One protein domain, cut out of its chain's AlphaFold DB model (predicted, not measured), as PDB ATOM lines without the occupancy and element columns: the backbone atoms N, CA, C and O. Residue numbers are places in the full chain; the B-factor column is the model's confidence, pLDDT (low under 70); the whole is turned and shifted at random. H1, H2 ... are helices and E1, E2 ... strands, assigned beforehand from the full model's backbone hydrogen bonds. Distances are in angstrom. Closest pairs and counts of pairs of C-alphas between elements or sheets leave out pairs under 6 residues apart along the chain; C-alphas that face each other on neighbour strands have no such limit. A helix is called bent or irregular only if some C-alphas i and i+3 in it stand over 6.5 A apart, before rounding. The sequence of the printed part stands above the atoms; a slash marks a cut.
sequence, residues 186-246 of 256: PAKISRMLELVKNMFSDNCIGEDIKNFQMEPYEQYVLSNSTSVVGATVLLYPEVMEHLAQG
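This is residues 186 to 246 of the 256 residues of an uncharacterized protein of Clostridium sp. C105KSO14 (UniProt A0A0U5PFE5). A short ribbon of two antiparallel strands, E1 and E2, forms the middle, with H1 at one end of it and H2 at the other, and H3 turning off H2 at a corner. A long loop, residues 199 to 219, leads from H1 past E1, where residues 207 to 208 pair with it, and back to the start of E2; residues 197 to 202 stick out. The printed part has 61 residues with three named helices and two named strands, in the order E1, H1, E2, H2, H3, and its class is mixed, helices and strands. It is compact, with a radius of gyration of the C-alphas of 11.3 A, and spans 32 by 27 by 15 A.

Strand E1 is residues 187 to 191, 14.0 A from first to last C-alpha, and begins at C-alpha 187 at (207.329, 127.292, 31.032). Strand E2 is residues 220 to 224, 13.0 A long, with C-alpha 220 at (214.224, 123.677, 41.291). Helix H1 is residues 192 to 198, 9.9 A. Helix H2 is residues 230 to 235, 10.5 A; it is neither bent nor irregular, but only just: C-alphas 230 and 233 are 6.1 A apart. Helix H3 is residues 239 to 246, 10.5 A, and ends at C-alpha 246 at (216.313, 134.779, 39.091).

E1 and E2 are antiparallel neighbours, with 152 degrees between their directions. N 188 and O 223 are 2.8 A apart and N 190 and O 221 3.0 A apart, both within hydrogen-bond range. Residues 188 to 189 of E1 also pair, antiparallel, with residues 207 to 208. The closest C-alphas of E2 and H2 are those of Ser 223 and Gly 230, 4.0 A apart. The closest of H1 and E2 are those of Met 192 and Tyr 220, 5.1 A apart. H2 and H3 are close but not clearly touching, about perpendicular at 86 degrees; their closest C-alphas are those of Val 233 and Val 239, 7.2 A apart. H1 is apart from H2 and from H3, and E2 is apart from H3. Every O i to N i+4 pair is within hydrogen-bond range in H1 and H3; in H2 0 of 2 are, beside 3 of 3 O i to N i+3 pairs.

The two C-alphas farthest apart are those of Phe 200 and Pro 237, 32.7 A. The printed part has no cut. The link from H1 to E2, 21 residues, is long; those from E1 to H1, E2 to H2 and H2 to H3 are tight. The mean pLDDT of the printed part is 85.7, and residues 199 to 205 are under 70.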
ATOM      1  N   PRO A 186     203.375 126.688  28.291       94.50
ATOM      2  CA  PRO A 186     204.198 127.731  28.892       94.50
ATOM      3  C   PRO A 186     205.109 127.169  29.986       94.50
ATOM      4  O   PRO A 186     204.722 126.270  30.742       94.50
ATOM      5  N   ALA A 187     206.324 127.713  30.067       95.19
ATOM      6  CA  ALA A 187     207.329 127.292  31.032       95.19
ATOM      7  C   ALA A 187     206.904 127.624  32.465       95.19
ATOM      8  O   ALA A 187     206.374 128.702  32.738       95.19
ATOM      9  N   LYS A 188     207.164 126.688  33.376       93.44
ATOM     10  CA  LYS A 188     206.870 126.782  34.804       93.44
ATOM     11  C   LYS A 188     208.063 126.310  35.617       93.44
ATOM     12  O   LYS A 188     208.785 125.400  35.207       93.44
ATOM     13  N   ILE A 189     208.240 126.913  36.783       92.94
ATOM     14  CA  ILE A 189     209.282 126.538  37.734       92.94
ATOM     15  C   ILE A 189     208.671 126.210  39.088       92.94
ATOM     16  O   ILE A 189     207.655 126.768  39.495       92.94
ATOM     17  N   SER A 190     209.249 125.247  39.790       91.06
ATOM     18  CA  SER A 190     208.797 124.871  41.129       91.06
ATOM     19  C   SER A 190     209.974 124.486  41.998       91.06
ATOM     20  O   SER A 190     210.942 123.896  41.515       91.06
ATOM     21  N   ARG A 191     209.876 124.759  43.299       90.94
ATOM     22  CA  ARG A 191     210.811 124.189  44.270       90.94
ATOM     23  C   ARG A 191     210.619 122.679  44.317       90.94
ATOM     24  O   ARG A 191     209.494 122.189  44.443       90.94
ATOM     25  N   MET A 192     211.713 121.928  44.275       88.31
ATOM     26  CA  MET A 192     211.676 120.466  44.307       88.31
ATOM     27  C   MET A 192     210.972 119.950  45.570       88.31
ATOM     28  O   MET A 192     210.172 119.019  45.500       88.31
ATOM     29  N   LEU A 193     211.196 120.595  46.720       84.75
ATOM     30  CA  LEU A 193     210.542 120.226  47.976       84.75
ATOM     31  C   LEU A 193     209.016 120.408  47.929       84.75
ATOM     32  O   LEU A 193     208.285 119.610  48.516       84.75
ATOM     33  N   GLU A 194     208.527 121.449  47.255       82.31
ATOM     34  CA  GLU A 194     207.090 121.697  47.105       82.31
ATOM     35  C   GLU A 194     206.452 120.658  46.187       82.31
ATOM     36  O   GLU A 194     205.429 120.085  46.553       82.31
ATOM     37  N   LEU A 195     207.105 120.320  45.070       79.94
ATOM     38  CA  LEU A 195     206.668 119.226  44.199       79.94
ATOM     39  C   LEU A 195     206.558 117.902  44.959       79.94
ATOM     40  O   LEU A 195     205.551 117.211  44.843       79.94
ATOM     41  N   VAL A 196     207.550 117.564  45.789       80.38
ATOM     42  CA  VAL A 196     207.523 116.323  46.578       80.38
ATOM     43  C   VAL A 196     206.386 116.322  47.600       80.38
ATOM     44  O   VAL A 196     205.699 115.312  47.745       80.38
ATOM     45  N   LYS A 197     206.149 117.441  48.294       76.62
ATOM     46  CA  LYS A 197     205.030 117.570  49.247       76.62
ATOM     47  C   LYS A 197     203.678 117.426  48.557       76.62
ATOM     48  O   LYS A 197     202.766 116.807  49.100       76.62
ATOM     49  N   ASN A 198     203.578 117.981  47.359       72.19
ATOM     50  CA  ASN A 198     202.343 118.070  46.611       72.19
ATOM     51  C   ASN A 198     202.131 116.899  45.643       72.19
ATOM     52  O   ASN A 198     201.076 116.840  45.028       72.19
ATOM     53  N   MET A 199     203.050 115.927  45.546       66.06
ATOM     54  CA  MET A 199     202.835 114.681  44.786       66.06
ATOM     55  C   MET A 199     201.573 113.914  45.228       66.06
ATOM     56  O   MET A 199     201.074 113.070  44.491       66.06
ATOM     57  N   PHE A 200     201.049 114.212  46.421       61.06
ATOM     58  CA  PHE A 200     199.818 113.639  46.973       61.06
ATOM     59  C   PHE A 200     198.601 114.580  46.879       61.06
ATOM     60  O   PHE A 200     197.571 114.305  47.492       61.06
ATOM     61  N   SER A 201     198.714 115.693  46.151       58.28
ATOM     62  CA  SER A 201     197.660 116.697  45.970       58.28
ATOM     63  C   SER A 201     197.549 117.113  44.502       58.28
ATOM     64  O   SER A 201     198.559 117.366  43.857       58.28
ATOM     65  N   ASP A 202     196.334 117.288  43.989       53.56
ATOM     66  CA  ASP A 202     196.090 117.594  42.568       53.56
ATOM     67  C   ASP A 202     196.466 119.037  42.141       53.56
ATOM     68  O   ASP A 202     196.147 119.465  41.036       53.56
ATOM     69  N   ASN A 203     197.152 119.811  42.994       51.28
ATOM     70  CA  ASN A 203     197.305 121.269  42.862       51.28
ATOM     71  C   ASN A 203     198.744 121.755  42.607       51.28
ATOM     72  O   ASN A 203     199.104 122.865  42.998       51.28
ATOM     73  N   CYS A 204     199.587 120.963  41.947       55.28
ATOM     74  CA  CYS A 204     200.938 121.403  41.593       55.28
ATOM     75  C   CYS A 204     201.003 122.034  40.201       55.28
ATOM     76  O   CYS A 204     201.445 121.412  39.240       55.28
ATOM     77  N   ILE A 205     200.579 123.292  40.101       66.81
ATOM     78  CA  ILE A 205     200.906 124.137  38.949       66.81
ATOM     79  C   ILE A 205     202.083 125.006  39.379       66.81
ATOM     80  O   ILE A 205     201.966 125.764  40.339       66.81
ATOM     81  N   GLY A 206     203.222 124.862  38.699       78.75
ATOM     82  CA  GLY A 206     204.408 125.651  39.012       78.75
ATOM     83  C   GLY A 206     204.188 127.154  38.843       78.75
ATOM     84  O   GLY A 206     203.222 127.611  38.223       78.75
ATOM     85  N   GLU A 207     205.112 127.932  39.389       88.56
ATOM     86  CA  GLU A 207     205.118 129.384  39.273       88.56
ATOM     87  C   GLU A 207     205.565 129.814  37.873       88.56
ATOM     88  O   GLU A 207     206.219 129.068  37.135       88.56
ATOM     89  N   ASP A 208     205.166 131.023  37.480       89.62
ATOM     90  CA  ASP A 208     205.717 131.646  36.280       89.62
ATOM     91  C   ASP A 208     207.217 131.889  36.477       89.62
ATOM     92  O   ASP A 208     207.644 132.332  37.541       89.62
ATOM     93  N   ILE A 209     208.014 131.597  35.452       90.44
ATOM     94  CA  ILE A 209     209.460 131.834  35.479       90.44
ATOM     95  C   ILE A 209     209.785 133.327  35.541       90.44
ATOM     96  O   ILE A 209     210.846 133.721  36.029       90.44
ATOM     97  N   LYS A 210     208.887 134.175  35.027       87.88
ATOM     98  CA  LYS A 210     209.127 135.604  34.915       87.88
ATOM     99  C   LYS A 210     209.153 136.229  36.305       87.88
ATOM    100  O   LYS A 210     208.157 136.226  37.021       87.88
ATOM    101  N   ASN A 211     210.289 136.832  36.649       82.81
ATOM    102  CA  ASN A 211     210.582 137.410  37.968       82.81
ATOM    103  C   ASN A 211     210.673 136.395  39.119       82.81
ATOM    104  O   ASN A 211     210.703 136.815  40.279       82.81
ATOM    105  N   PHE A 212     210.740 135.092  38.834       88.81
ATOM    106  CA  PHE A 212     210.951 134.089  39.871       88.81
ATOM    107  C   PHE A 212     212.336 134.270  40.502       88.81
ATOM    108  O   PHE A 212     213.338 134.325  39.791       88.81
ATOM    109  N   GLN A 213     212.396 134.381  41.828       90.75
ATOM    110  CA  GLN A 213     213.652 134.522  42.564       90.75
ATOM    111  C   GLN A 213     214.044 133.178  43.161       90.75
ATOM    112  O   GLN A 213     213.257 132.551  43.876       90.75
ATOM    113  N   MET A 214     215.261 132.734  42.858       90.56
ATOM    114  CA  MET A 214     215.796 131.505  43.419       90.56
ATOM    115  C   MET A 214     216.499 131.796  44.741       90.56
ATOM    116  O   MET A 214     217.412 132.612  44.832       90.56
ATOM    117  N   GLU A 215     216.100 131.057  45.761       89.31
ATOM    118  CA  GLU A 215     216.772 131.001  47.048       89.31
ATOM    119  C   GLU A 215     218.044 130.131  46.989       89.31
ATOM    120  O   GLU A 215     218.045 129.081  46.328       89.31
ATOM    121  N   PRO A 216     219.117 130.516  47.706       85.06
ATOM    122  CA  PRO A 216     220.324 129.708  47.845       85.06
ATOM    123  C   PRO A 216     220.051 128.328  48.455       85.06
ATOM    124  O   PRO A 216     219.226 128.190  49.354       85.06
ATOM    125  N   TYR A 217     220.823 127.325  48.028       83.94
ATOM    126  CA  TYR A 217     220.766 125.934  48.518       83.94
ATOM    127  C   TYR A 217     219.458 125.174  48.235       83.94
ATOM    128  O   TYR A 217     219.332 124.023  48.649       83.94
ATOM    129  N   GLU A 218     218.526 125.769  47.492       89.50
ATOM    130  CA  GLU A 218     217.308 125.111  47.023       89.50
ATOM    131  C   GLU A 218     217.505 124.468  45.644       89.50
ATOM    132  O   GLU A 218     218.324 124.899  44.829       89.50
ATOM    133  N   GLN A 219     216.722 123.421  45.377       90.25
ATOM    134  CA  GLN A 219     216.656 122.761  44.075       90.25
ATOM    135  C   GLN A 219     215.328 123.082  43.402       90.25
ATOM    136  O   GLN A 219     214.276 123.103  44.047       90.25
ATOM    137  N   TYR A 220     215.376 123.285  42.089       92.00
ATOM    138  CA  TYR A 220     214.224 123.677  41.291       92.00
ATOM    139  C   TYR A 220     213.989 122.681  40.168       92.00
ATOM    140  O   TYR A 220     214.930 122.119  39.610       92.00
ATOM    141  N   VAL A 221     212.723 122.495  39.822       91.88
ATOM    142  CA  VAL A 221     212.297 121.745  38.648       91.88
ATOM    143  C   VAL A 221     211.733 122.737  37.650       91.88
ATOM    144  O   VAL A 221     210.784 123.465  37.945       91.88
ATOM    145  N   LEU A 222     212.337 122.751  36.470       92.88
ATOM    146  CA  LEU A 222     211.856 123.475  35.309       92.88
ATOM    147  C   LEU A 222     211.041 122.510  34.442       92.88
ATOM    148  O   LEU A 222     211.528 121.448  34.059       92.88
ATOM    149  N   SER A 223     209.804 122.878  34.136       92.56
ATOM    150  CA  SER A 223     208.905 122.083  33.300       92.56
ATOM    151  C   SER A 223     207.951 123.005  32.539       92.56
ATOM    152  O   SER A 223     208.153 124.217  32.478       92.56
ATOM    153  N   ASN A 224     206.902 122.446  31.949       92.19
ATOM    154  CA  ASN A 224     205.789 123.200  31.385       92.19
ATOM    155  C   ASN A 224     204.524 123.055  32.245       92.19
ATOM    156  O   ASN A 224     204.471 122.254  33.180       92.19
ATOM    157  N   SER A 225     203.485 123.820  31.912       88.81
ATOM    158  CA  SER A 225     202.186 123.806  32.603       88.81
ATOM    159  C   SER A 225     201.477 122.447  32.640       88.81
ATOM    160  O   SER A 225     200.610 122.258  33.487       88.81
ATOM    161  N   THR A 226     201.823 121.506  31.757       84.75
ATOM    162  CA  THR A 226     201.221 120.163  31.704       84.75
ATOM    163  C   THR A 226     202.076 119.104  32.396       84.75
ATOM    164  O   THR A 226     201.619 117.981  32.588       84.75
ATOM    165  N   SER A 227     203.313 119.440  32.783       84.31
ATOM    166  CA  SER A 227     204.326 118.508  33.296       84.31
ATOM    167  C   SER A 227     204.645 117.329  32.364       84.31
ATOM    168  O   SER A 227     205.210 116.322  32.793       84.31
ATOM    169  N   VAL A 228     204.322 117.447  31.075       82.56
ATOM    170  CA  VAL A 228     204.530 116.405  30.064       82.56
ATOM    171  C   VAL A 228     205.563 116.897  29.059       82.56
ATOM    172  O   VAL A 228     205.388 117.938  28.437       82.56
ATOM    173  N   VAL A 229     206.658 116.143  28.888       86.38
ATOM    174  CA  VAL A 229     207.789 116.526  28.012       86.38
ATOM    175  C   VAL A 229     208.378 117.902  28.394       86.38
ATOM    176  O   VAL A 229     208.701 118.737  27.546       86.38
ATOM    177  N   GLY A 230     208.517 118.130  29.705       89.75
ATOM    178  CA  GLY A 230     208.903 119.417  30.289       89.75
ATOM    179  C   GLY A 230     210.246 119.963  29.804       89.75
ATOM    180  O   GLY A 230     210.358 121.164  29.600       89.75
ATOM    181  N   ALA A 231     211.229 119.107  29.509       92.12
ATOM    182  CA  ALA A 231     212.546 119.533  29.017       92.12
ATOM    183  C   ALA A 231     212.484 120.374  27.725       92.12
ATOM    184  O   ALA A 231     213.399 121.142  27.442       92.12
ATOM    185  N   THR A 232     211.388 120.296  26.962       95.56
ATOM    186  CA  THR A 232     211.182 121.113  25.755       95.56
ATOM    187  C   THR A 232     211.239 122.613  26.032       95.56
ATOM    188  O   THR A 232     211.629 123.372  25.147       95.56
ATOM    189  N   VAL A 233     210.943 123.056  27.261       95.81
ATOM    190  CA  VAL A 233     211.014 124.484  27.605       95.81
ATOM    191  C   VAL A 233     212.429 125.061  27.518       95.81
ATOM    192  O   VAL A 233     212.585 126.273  27.429       95.81
ATOM    193  N   LEU A 234     213.470 124.221  27.477       95.06
ATOM    194  CA  LEU A 234     214.851 124.662  27.245       95.06
ATOM    195  C   LEU A 234     215.045 125.306  25.864       95.06
ATOM    196  O   LEU A 234     215.992 126.063  25.671       95.06
ATOM    197  N   LEU A 235     214.146 125.030  24.912       96.31
ATOM    198  CA  LEU A 235     214.147 125.649  23.586       96.31
ATOM    199  C   LEU A 235     213.565 127.070  23.587       96.31
ATOM    200  O   LEU A 235     213.659 127.762  22.572       96.31
ATOM    201  N   TYR A 236     212.923 127.497  24.678       96.50
ATOM    202  CA  TYR A 236     212.217 128.773  24.720       96.50
ATOM    203  C   TYR A 236     213.235 129.902  24.927       96.50
ATOM    204  O   TYR A 236     213.976 129.864  25.913       96.50
ATOM    205  N   PRO A 237     213.270 130.927  24.054       92.62
ATOM    206  CA  PRO A 237     214.347 131.918  24.053       92.62
ATOM    207  C   PRO A 237     214.552 132.638  25.393       92.62
ATOM    208  O   PRO A 237     215.684 132.905  25.782       92.62
ATOM    209  N   GLU A 238     213.466 132.915  26.116       90.88
ATOM    210  CA  GLU A 238     213.488 133.718  27.346       90.88
ATOM    211  C   GLU A 238     213.781 132.899  28.613       90.88
ATOM    212  O   GLU A 238     214.060 133.464  29.670       90.88
ATOM    213  N   VAL A 239     213.721 131.564  28.545       93.62
ATOM    214  CA  VAL A 239     213.820 130.710  29.740       93.62
ATOM    215  C   VAL A 239     215.183 130.845  30.407       93.62
ATOM    216  O   VAL A 239     215.253 131.113  31.602       93.62
ATOM    217  N   MET A 240     216.268 130.714  29.645       91.25
ATOM    218  CA  MET A 240     217.622 130.779  30.210       91.25
ATOM    219  C   MET A 240     217.936 132.149  30.808       91.25
ATOM    220  O   MET A 240     218.577 132.230  31.854       91.25
ATOM    221  N   GLU A 241     217.462 133.217  30.165       91.38
ATOM    222  CA  GLU A 241     217.632 134.581  30.658       91.38
ATOM    223  C   GLU A 241     216.896 134.783  31.988       91.38
ATOM    224  O   GLU A 241     217.504 135.248  32.954       91.38
ATOM    225  N   HIS A 242     215.627 134.372  32.077       93.06
ATOM    226  CA  HIS A 242     214.856 134.477  33.315       93.06
ATOM    227  C   HIS A 242     215.462 133.644  34.452       93.06
ATOM    228  O   HIS A 242     215.526 134.122  35.584       93.06
ATOM    229  N   LEU A 243     215.970 132.439  34.166       91.75
ATOM    230  CA  LEU A 243     216.648 131.614  35.171       91.75
ATOM    231  C   LEU A 243     217.945 132.266  35.661       91.75
ATOM    232  O   LEU A 243     218.188 132.297  36.864       91.75
ATOM    233  N   ALA A 244     218.755 132.833  34.762       90.44
ATOM    234  CA  ALA A 244     219.986 133.532  35.133       90.44
ATOM    235  C   ALA A 244     219.712 134.772  35.992       90.44
ATOM    236  O   ALA A 244     220.398 135.000  36.992       90.44
ATOM    237  N   GLN A 245     218.691 135.553  35.632       91.25
ATOM    238  CA  GLN A 245     218.261 136.721  36.400       91.25
ATOM    239  C   GLN A 245     217.727 136.325  37.780       91.25
ATOM    240  O   GLN A 245     218.097 136.948  38.772       91.25
ATOM    241  N   GLY A 246     216.894 135.283  37.847       90.06
ATOM    242  CA  GLY A 246     216.313 134.779  39.091       90.06
ATOM    243  C   GLY A 246     217.326 134.125  40.029       90.06
ATOM    244  O   GLY A 246     217.181 134.218  41.245       90.06
TER     245      GLY A 246